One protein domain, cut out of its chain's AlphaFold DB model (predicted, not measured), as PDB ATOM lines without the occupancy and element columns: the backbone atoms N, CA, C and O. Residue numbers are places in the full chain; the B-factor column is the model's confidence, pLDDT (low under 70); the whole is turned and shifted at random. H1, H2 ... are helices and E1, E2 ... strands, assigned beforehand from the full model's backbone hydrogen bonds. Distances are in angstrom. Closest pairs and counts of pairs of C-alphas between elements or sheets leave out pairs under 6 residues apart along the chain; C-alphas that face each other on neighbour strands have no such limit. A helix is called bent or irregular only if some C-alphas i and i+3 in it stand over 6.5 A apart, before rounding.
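This is residues 23 to 72 of the 76 residues of the protein "LapA_dom domain-containing protein" of Aliifodinibius sediminis (UniProt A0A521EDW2). One long helix, H1, stretches away from a small two-stranded hairpin, E1 and E2, so that the two make an open V of very unequal arms joined at the end of E2. Residues 44 to 72 of H1 stick out from the hairpin and make most of the length, and at the hairpin's far end residues 30 to 35 stand free as well. The printed part has 50 residues, with two named strands and then one named helix in the order E1, E2, H1, and its class is mixed, helices and strands. The sheet has the order E1 - E2 and is antiparallel. The whole is extended, with a radius of gyration of the C-alphas of 17.6 A and spans of 54 by 24 by 6 A.

E1, residues 26 to 31, and E2, residues 34 to 39, are antiparallel neighbours and form a hairpin, with 148 degrees between their directions. The C-alphas of Ser 26 and Ser 39 face each other at 4.6 A, and those of Phe 31 and Phe 34 face each other at 5.2 A. Across the pair, N 27 and O 38 are 2.9 A apart and N 31 and O 34 are 2.8 A apart, both within hydrogen-bond range. H1, residues 40 to 72, follows E2 with no residue between them, a tight link. The closest C-alphas of E1 and H1 are those of Val 27 and Leu 40, 5.8 A apart, and 3 pairs of C-alphas of the two are within 8 A. The centres of E1 and H1 are 25.6 A apart. Residues 44 to 72, which belong to H1, stand free. In H1, 28 of 29 O i to N i+4 pairs are within hydrogen-bond range, and the helix is not bent.

E1 begins at C-alpha 26, at (29.277, 0.222, -28.725), and ends at Phe 31. E2 runs from Phe 34, with its C-alpha at (41.447, 7.256, -35.514), to Ser 39. H1 runs from Leu 40 to C-alpha 72, at (58.008, 39.242, -4.779), and is 48.2 A from first to last C-alpha. E1 measures 15.2 A and E2 15.6 A in the same way.

The two C-alphas farthest apart are those of Thr 24 and Lys 72, at 55.0 A, and the outline is a rod. The printed part has no cut. Both links, E1 to E2 with two residues between and E2 to H1, are tight. The mean pLDDT of the printed part is 82.7, and it is under 70 at residues 24 to 25 and 64 to 72, 11 residues where the model's confidence is low.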
ATOM      1  N   ASN A  23      25.316  -1.401 -20.198       72.38
ATOM      2  CA  ASN A  23      25.477  -0.410 -21.261       72.38
ATOM      3  C   ASN A  23      26.662  -0.773 -22.178       72.38
ATOM      4  O   ASN A  23      27.573   0.019 -22.432       72.38
ATOM      5  N   THR A  24      26.631  -1.985 -22.733       69.62
ATOM      6  CA  THR A  24      27.506  -2.428 -23.835       69.62
ATOM      7  C   THR A  24      27.042  -1.888 -25.190       69.62
ATOM      8  O   THR A  24      27.199  -2.540 -26.218       69.62
ATOM      9  N   ALA A  25      26.452  -0.690 -25.215       69.00
ATOM     10  CA  ALA A  25      26.202   0.019 -26.457       69.00
ATOM     11  C   ALA A  25      27.553   0.508 -27.000       69.00
ATOM     12  O   ALA A  25      28.146   1.457 -26.474       69.00
ATOM     13  N   SER A  26      28.070  -0.190 -28.012       74.62
ATOM     14  CA  SER A  26      29.277   0.222 -28.725       74.62
ATOM     15  C   SER A  26      29.000   1.510 -29.486       74.62
ATOM     16  O   SER A  26      28.061   1.593 -30.277       74.62
ATOM     17  N   VAL A  27      29.829   2.519 -29.243       82.00
ATOM     18  CA  VAL A  27      29.840   3.763 -30.008       82.00
ATOM     19  C   VAL A  27      31.122   3.834 -30.823       82.00
ATOM     20  O   VAL A  27      32.195   3.438 -30.363       82.00
ATOM     21  N   GLN A  28      31.014   4.353 -32.044       85.31
ATOM     22  CA  GLN A  28      32.182   4.640 -32.868       85.31
ATOM     23  C   GLN A  28      32.830   5.936 -32.382       85.31
ATOM     24  O   GLN A  28      32.374   7.045 -32.679       85.31
ATOM     25  N   ALA A  29      33.900   5.799 -31.612       85.62
ATOM     26  CA  ALA A  29      34.693   6.923 -31.162       85.62
ATOM     27  C   ALA A  29      35.651   7.356 -32.274       85.62
ATOM     28  O   ALA A  29      36.410   6.548 -32.806       85.62
ATOM     29  N   HIS A  30      35.613   8.646 -32.596       86.31
ATOM     30  CA  HIS A  30      36.492   9.277 -33.570       86.31
ATOM     31  C   HIS A  30      37.427  10.226 -32.817       86.31
ATOM     32  O   HIS A  30      36.970  11.217 -32.243       86.31
ATOM     33  N   PHE A  31      38.724   9.930 -32.782       81.62
ATOM     34  CA  PHE A  31      39.710  10.729 -32.057       81.62
ATOM     35  C   PHE A  31      40.956  10.956 -32.912       81.62
ATOM     36  O   PHE A  31      41.644  10.005 -33.266       81.62
ATOM     37  N   LEU A  32      41.244  12.219 -33.251       81.50
ATOM     38  CA  LEU A  32      42.413  12.627 -34.051       81.50
ATOM     39  C   LEU A  32      42.650  11.759 -35.309       81.50
ATOM     40  O   LEU A  32      43.771  11.357 -35.602       81.50
ATOM     41  N   GLY A  33      41.581  11.460 -36.054       86.50
ATOM     42  CA  GLY A  33      41.647  10.665 -37.287       86.50
ATOM     43  C   GLY A  33      41.641   9.147 -37.084       86.50
ATOM     44  O   GLY A  33      41.582   8.416 -38.068       86.50
ATOM     45  N   PHE A  34      41.643   8.665 -35.841       84.12
ATOM     46  CA  PHE A  34      41.447   7.256 -35.514       84.12
ATOM     47  C   PHE A  34      39.985   6.969 -35.190       84.12
ATOM     48  O   PHE A  34      39.347   7.710 -34.439       84.12
ATOM     49  N   THR A  35      39.477   5.865 -35.727       88.44
ATOM     50  CA  THR A  35      38.160   5.307 -35.422       88.44
ATOM     51  C   THR A  35      38.314   4.019 -34.634       88.44
ATOM     52  O   THR A  35      39.045   3.117 -35.035       88.44
ATOM     53  N   ALA A  36      37.619   3.930 -33.505       84.19
ATOM     54  CA  ALA A  36      37.587   2.730 -32.681       84.19
ATOM     55  C   ALA A  36      36.178   2.506 -32.131       84.19
ATOM     56  O   ALA A  36      35.511   3.446 -31.694       84.19
ATOM     57  N   GLU A  37      35.734   1.252 -32.124       85.31
ATOM     58  CA  GLU A  37      34.506   0.866 -31.437       85.31
ATOM     59  C   GLU A  37      34.811   0.609 -29.966       85.31
ATOM     60  O   GLU A  37      35.618  -0.255 -29.619       85.31
ATOM     61  N   MET A  38      34.181   1.385 -29.089       80.94
ATOM     62  CA  MET A  38      34.304   1.218 -27.646       80.94
ATOM     63  C   MET A  38      32.966   1.484 -26.962       80.94
ATOM     64  O   MET A  38      32.104   2.172 -27.506       80.94
ATOM     65  N   SER A  39      32.774   0.957 -25.752       84.25
ATOM     66  CA  SER A  39      31.605   1.321 -24.945       84.25
ATOM     67  C   SER A  39      31.648   2.815 -24.606       84.25
ATOM     68  O   SER A  39      32.691   3.338 -24.195       84.25
ATOM     69  N   LEU A  40      30.500   3.490 -24.721       83.62
ATOM     70  CA  LEU A  40      30.335   4.902 -24.348       83.62
ATOM     71  C   LEU A  40      30.824   5.168 -22.920       83.62
ATOM     72  O   LEU A  40      31.412   6.209 -22.634       83.62
ATOM     73  N   VAL A  41      30.603   4.213 -22.019       83.06
ATOM     74  CA  VAL A  41      30.978   4.350 -20.616       83.06
ATOM     75  C   VAL A  41      32.495   4.401 -20.458       83.06
ATOM     76  O   VAL A  41      33.006   5.261 -19.743       83.06
ATOM     77  N   VAL A  42      33.229   3.549 -21.179       82.06
ATOM     78  CA  VAL A  42      34.700   3.581 -21.197       82.06
ATOM     79  C   VAL A  42      35.191   4.934 -21.707       82.06
ATOM     80  O   VAL A  42      36.053   5.544 -21.077       82.06
ATOM     81  N   LEU A  43      34.597   5.442 -22.790       84.81
ATOM     82  CA  LEU A  43      34.946   6.746 -23.353       84.81
ATOM     83  C   LEU A  43      34.701   7.893 -22.357       84.81
ATOM     84  O   LEU A  43      35.553   8.771 -22.205       84.81
ATOM     85  N   LEU A  44      33.570   7.876 -21.644       86.38
ATOM     86  CA  LEU A  44      33.232   8.867 -20.615       86.38
ATOM     87  C   LEU A  44      34.221   8.851 -19.448       86.38
ATOM     88  O   LEU A  44      34.672   9.908 -19.009       86.38
ATOM     89  N   PHE A  45      34.600   7.668 -18.961       87.81
ATOM     90  CA  PHE A  45      35.601   7.561 -17.902       87.81
ATOM     91  C   PHE A  45      36.977   8.034 -18.370       87.81
ATOM     92  O   PHE A  45      37.642   8.761 -17.635       87.81
ATOM     93  N   LEU A  46      37.394   7.672 -19.587       88.38
ATOM     94  CA  LEU A  46      38.692   8.068 -20.133       88.38
ATOM     95  C   LEU A  46      38.783   9.593 -20.290       88.38
ATOM     96  O   LEU A  46      39.718  10.223 -19.801       88.38
ATOM     97  N   THR A  47      37.781  10.194 -20.934       89.94
ATOM     98  CA  THR A  47      37.717  11.645 -21.171       89.94
ATOM     99  C   THR A  47      37.559  12.425 -19.870       89.94
ATOM    100  O   THR A  47      38.267  13.410 -19.659       89.94
ATOM    101  N   GLY A  48      36.700  11.959 -18.962       93.31
ATOM    102  CA  GLY A  48      36.511  12.558 -17.643       93.31
ATOM    103  C   GLY A  48      37.778  12.510 -16.792       93.31
ATOM    104  O   GLY A  48      38.166  13.528 -16.218       93.31
ATOM    105  N   ALA A  49      38.469  11.367 -16.748       94.75
ATOM    106  CA  ALA A  49      39.721  11.222 -16.010       94.75
ATOM    107  C   ALA A  49      40.826  12.116 -16.583       94.75
ATOM    108  O   ALA A  49      41.493  12.824 -15.827       94.75
ATOM    109  N   LEU A  50      40.991  12.141 -17.910       95.56
ATOM    110  CA  LEU A  50      41.967  13.009 -18.574       95.56
ATOM    111  C   LEU A  50      41.685  14.490 -18.301       95.56
ATOM    112  O   LEU A  50      42.601  15.232 -17.942       95.56
ATOM    113  N   GLY A  51      40.424  14.916 -18.420       95.69
ATOM    114  CA  GLY A  51      40.010  16.285 -18.116       95.69
ATOM    115  C   GLY A  51      40.240  16.653 -16.649       95.69
ATOM    116  O   GLY A  51      40.784  17.718 -16.358       95.69
ATOM    117  N   PHE A  52      39.903  15.753 -15.724       96.75
ATOM    118  CA  PHE A  52      40.100  15.954 -14.290       96.75
ATOM    119  C   PHE A  52      41.582  16.075 -13.919       96.75
ATOM    120  O   PHE A  52      41.969  17.045 -13.269       96.75
ATOM    121  N   VAL A  53      42.427  15.143 -14.371       97.69
ATOM    122  CA  VAL A  53      43.877  15.183 -14.121       97.69
ATOM    123  C   VAL A  53      44.490  16.445 -14.722       97.69
ATOM    124  O   VAL A  53      45.235  17.142 -14.037       97.69
ATOM    125  N   SER A  54      44.130  16.792 -15.961       96.50
ATOM    126  CA  SER A  54      44.610  18.020 -16.611       96.50
ATOM    127  C   SER A  54      44.197  19.269 -15.828       96.50
ATOM    128  O   SER A  54      45.017  20.159 -15.606       96.50
ATOM    129  N   GLY A  55      42.953  19.315 -15.343       96.31
ATOM    130  CA  GLY A  55      42.446  20.399 -14.504       96.31
ATOM    131  C   GLY A  55      43.176  20.513 -13.164       96.31
ATOM    132  O   GLY A  55      43.538  21.618 -12.759       96.31
ATOM    133  N   LEU A  56      43.457  19.387 -12.499       96.69
ATOM    134  CA  LEU A  56      44.249  19.366 -11.265       96.69
ATOM    135  C   LEU A  56      45.668  19.889 -11.497       96.69
ATOM    136  O   LEU A  56      46.126  20.765 -10.761       96.69
ATOM    137  N   VAL A  57      46.351  19.390 -12.532       96.56
ATOM    138  CA  VAL A  57      47.708  19.826 -12.897       96.56
ATOM    139  C   VAL A  57      47.730  21.329 -13.163       96.56
ATOM    140  O   VAL A  57      48.569  22.043 -12.607       96.56
ATOM    141  N   LEU A  58      46.779  21.832 -13.954       96.12
ATOM    142  CA  LEU A  58      46.680  23.253 -14.272       96.12
ATOM    143  C   LEU A  58      46.397  24.096 -13.019       96.12
ATOM    144  O   LEU A  58      47.029  25.133 -12.816       96.12
ATOM    145  N   GLY A  59      45.507  23.629 -12.139       95.62
ATOM    146  CA  GLY A  59      45.204  24.280 -10.867       95.62
ATOM    147  C   GLY A  59      46.426  24.399  -9.954       95.62
ATOM    148  O   GLY A  59      46.684  25.471  -9.401       95.62
ATOM    149  N   PHE A  60      47.229  23.337  -9.834       93.69
ATOM    150  CA  PHE A  60      48.472  23.378  -9.059       93.69
ATOM    151  C   PHE A  60      49.516  24.312  -9.679       93.69
ATOM    152  O   PHE A  60      50.151  25.088  -8.958       93.69
ATOM    153  N   LEU A  61      49.655  24.302 -11.008       92.69
ATOM    154  CA  LEU A  61      50.612  25.149 -11.719       92.69
ATOM    155  C   LEU A  61      50.271  26.642 -11.583       92.69
ATOM    156  O   LEU A  61      51.148  27.470 -11.325       92.69
ATOM    157  N   LEU A  62      48.987  26.991 -11.695       91.56
ATOM    158  CA  LEU A  62      48.498  28.362 -11.532       91.56
ATOM    159  C   LEU A  62      48.601  28.839 -10.076       91.56
ATOM    160  O   LEU A  62      49.021  29.972  -9.832       91.56
ATOM    161  N   LYS A  63      48.308  27.970  -9.098       84.12
ATOM    162  CA  LYS A  63      48.488  28.276  -7.669       84.12
ATOM    163  C   LYS A  63      49.954  28.556  -7.326       84.12
ATOM    164  O   LYS A  63      50.238  29.467  -6.555       84.12
ATOM    165  N   SER A  64      50.900  27.825  -7.918       67.69
ATOM    166  CA  SER A  64      52.330  28.075  -7.691       67.69
ATOM    167  C   SER A  64      52.782  29.451  -8.199       67.69
ATOM    168  O   SER A  64      53.698  30.038  -7.624       67.69
ATOM    169  N   ARG A  65      52.161  29.990  -9.258       62.91
ATOM    170  CA  ARG A  65      52.510  31.321  -9.786       62.91
ATOM    171  C   ARG A  65      51.956  32.464  -8.938       62.91
ATOM    172  O   ARG A  65      52.638  33.475  -8.779       62.91
ATOM    173  N   SER A  66      50.759  32.319  -8.366       60.94
ATOM    174  CA  SER A  66      50.175  33.367  -7.520       60.94
ATOM    175  C   SER A  66      50.937  33.542  -6.202       60.94
ATOM    176  O   SER A  66      51.149  34.675  -5.775       60.94
ATOM    177  N   VAL A  67      51.444  32.454  -5.609       60.19
ATOM    178  CA  VAL A  67      52.275  32.506  -4.389       60.19
ATOM    179  C   VAL A  67      53.596  33.251  -4.637       60.19
ATOM    180  O   VAL A  67      53.954  34.134  -3.860       60.19
ATOM    181  N   GLN A  68      54.270  32.999  -5.764       59.66
ATOM    182  CA  GLN A  68      55.516  33.704  -6.111       59.66
ATOM    183  C   GLN A  68      55.302  35.195  -6.423       59.66
ATOM    184  O   GLN A  68      56.155  36.027  -6.105       59.66
ATOM    185  N   SER A  69      54.159  35.561  -7.012       59.81
ATOM    186  CA  SER A  69      53.838  36.964  -7.306       59.81
ATOM    187  C   SER A  69      53.553  37.790  -6.047       59.81
ATOM    188  O   SER A  69      53.835  38.988  -6.036       59.81
ATOM    189  N   VAL A  70      52.994  37.181  -4.996       61.97
ATOM    190  CA  VAL A  70      52.714  37.863  -3.721       61.97
ATOM    191  C   VAL A  70      53.996  38.051  -2.908       61.97
ATOM    192  O   VAL A  70      54.216  39.124  -2.349       61.97
ATOM    193  N   GLU A  71      54.884  37.057  -2.887       60.34
ATOM    194  CA  GLU A  71      56.143  37.135  -2.137       60.34
ATOM    195  C   GLU A  71      57.135  38.139  -2.746       60.34
ATOM    196  O   GLU A  71      57.775  38.901  -2.021       60.34
ATOM    197  N   LYS A  72      57.181  38.243  -4.081       59.06
ATOM    198  CA  LYS A  72      58.008  39.242  -4.779       59.06
ATOM    199  C   LYS A  72      57.559  40.685  -4.512       59.06
ATOM    200  O   LYS A  72      58.397  41.577  -4.477       59.06
TER     201      LYS A  72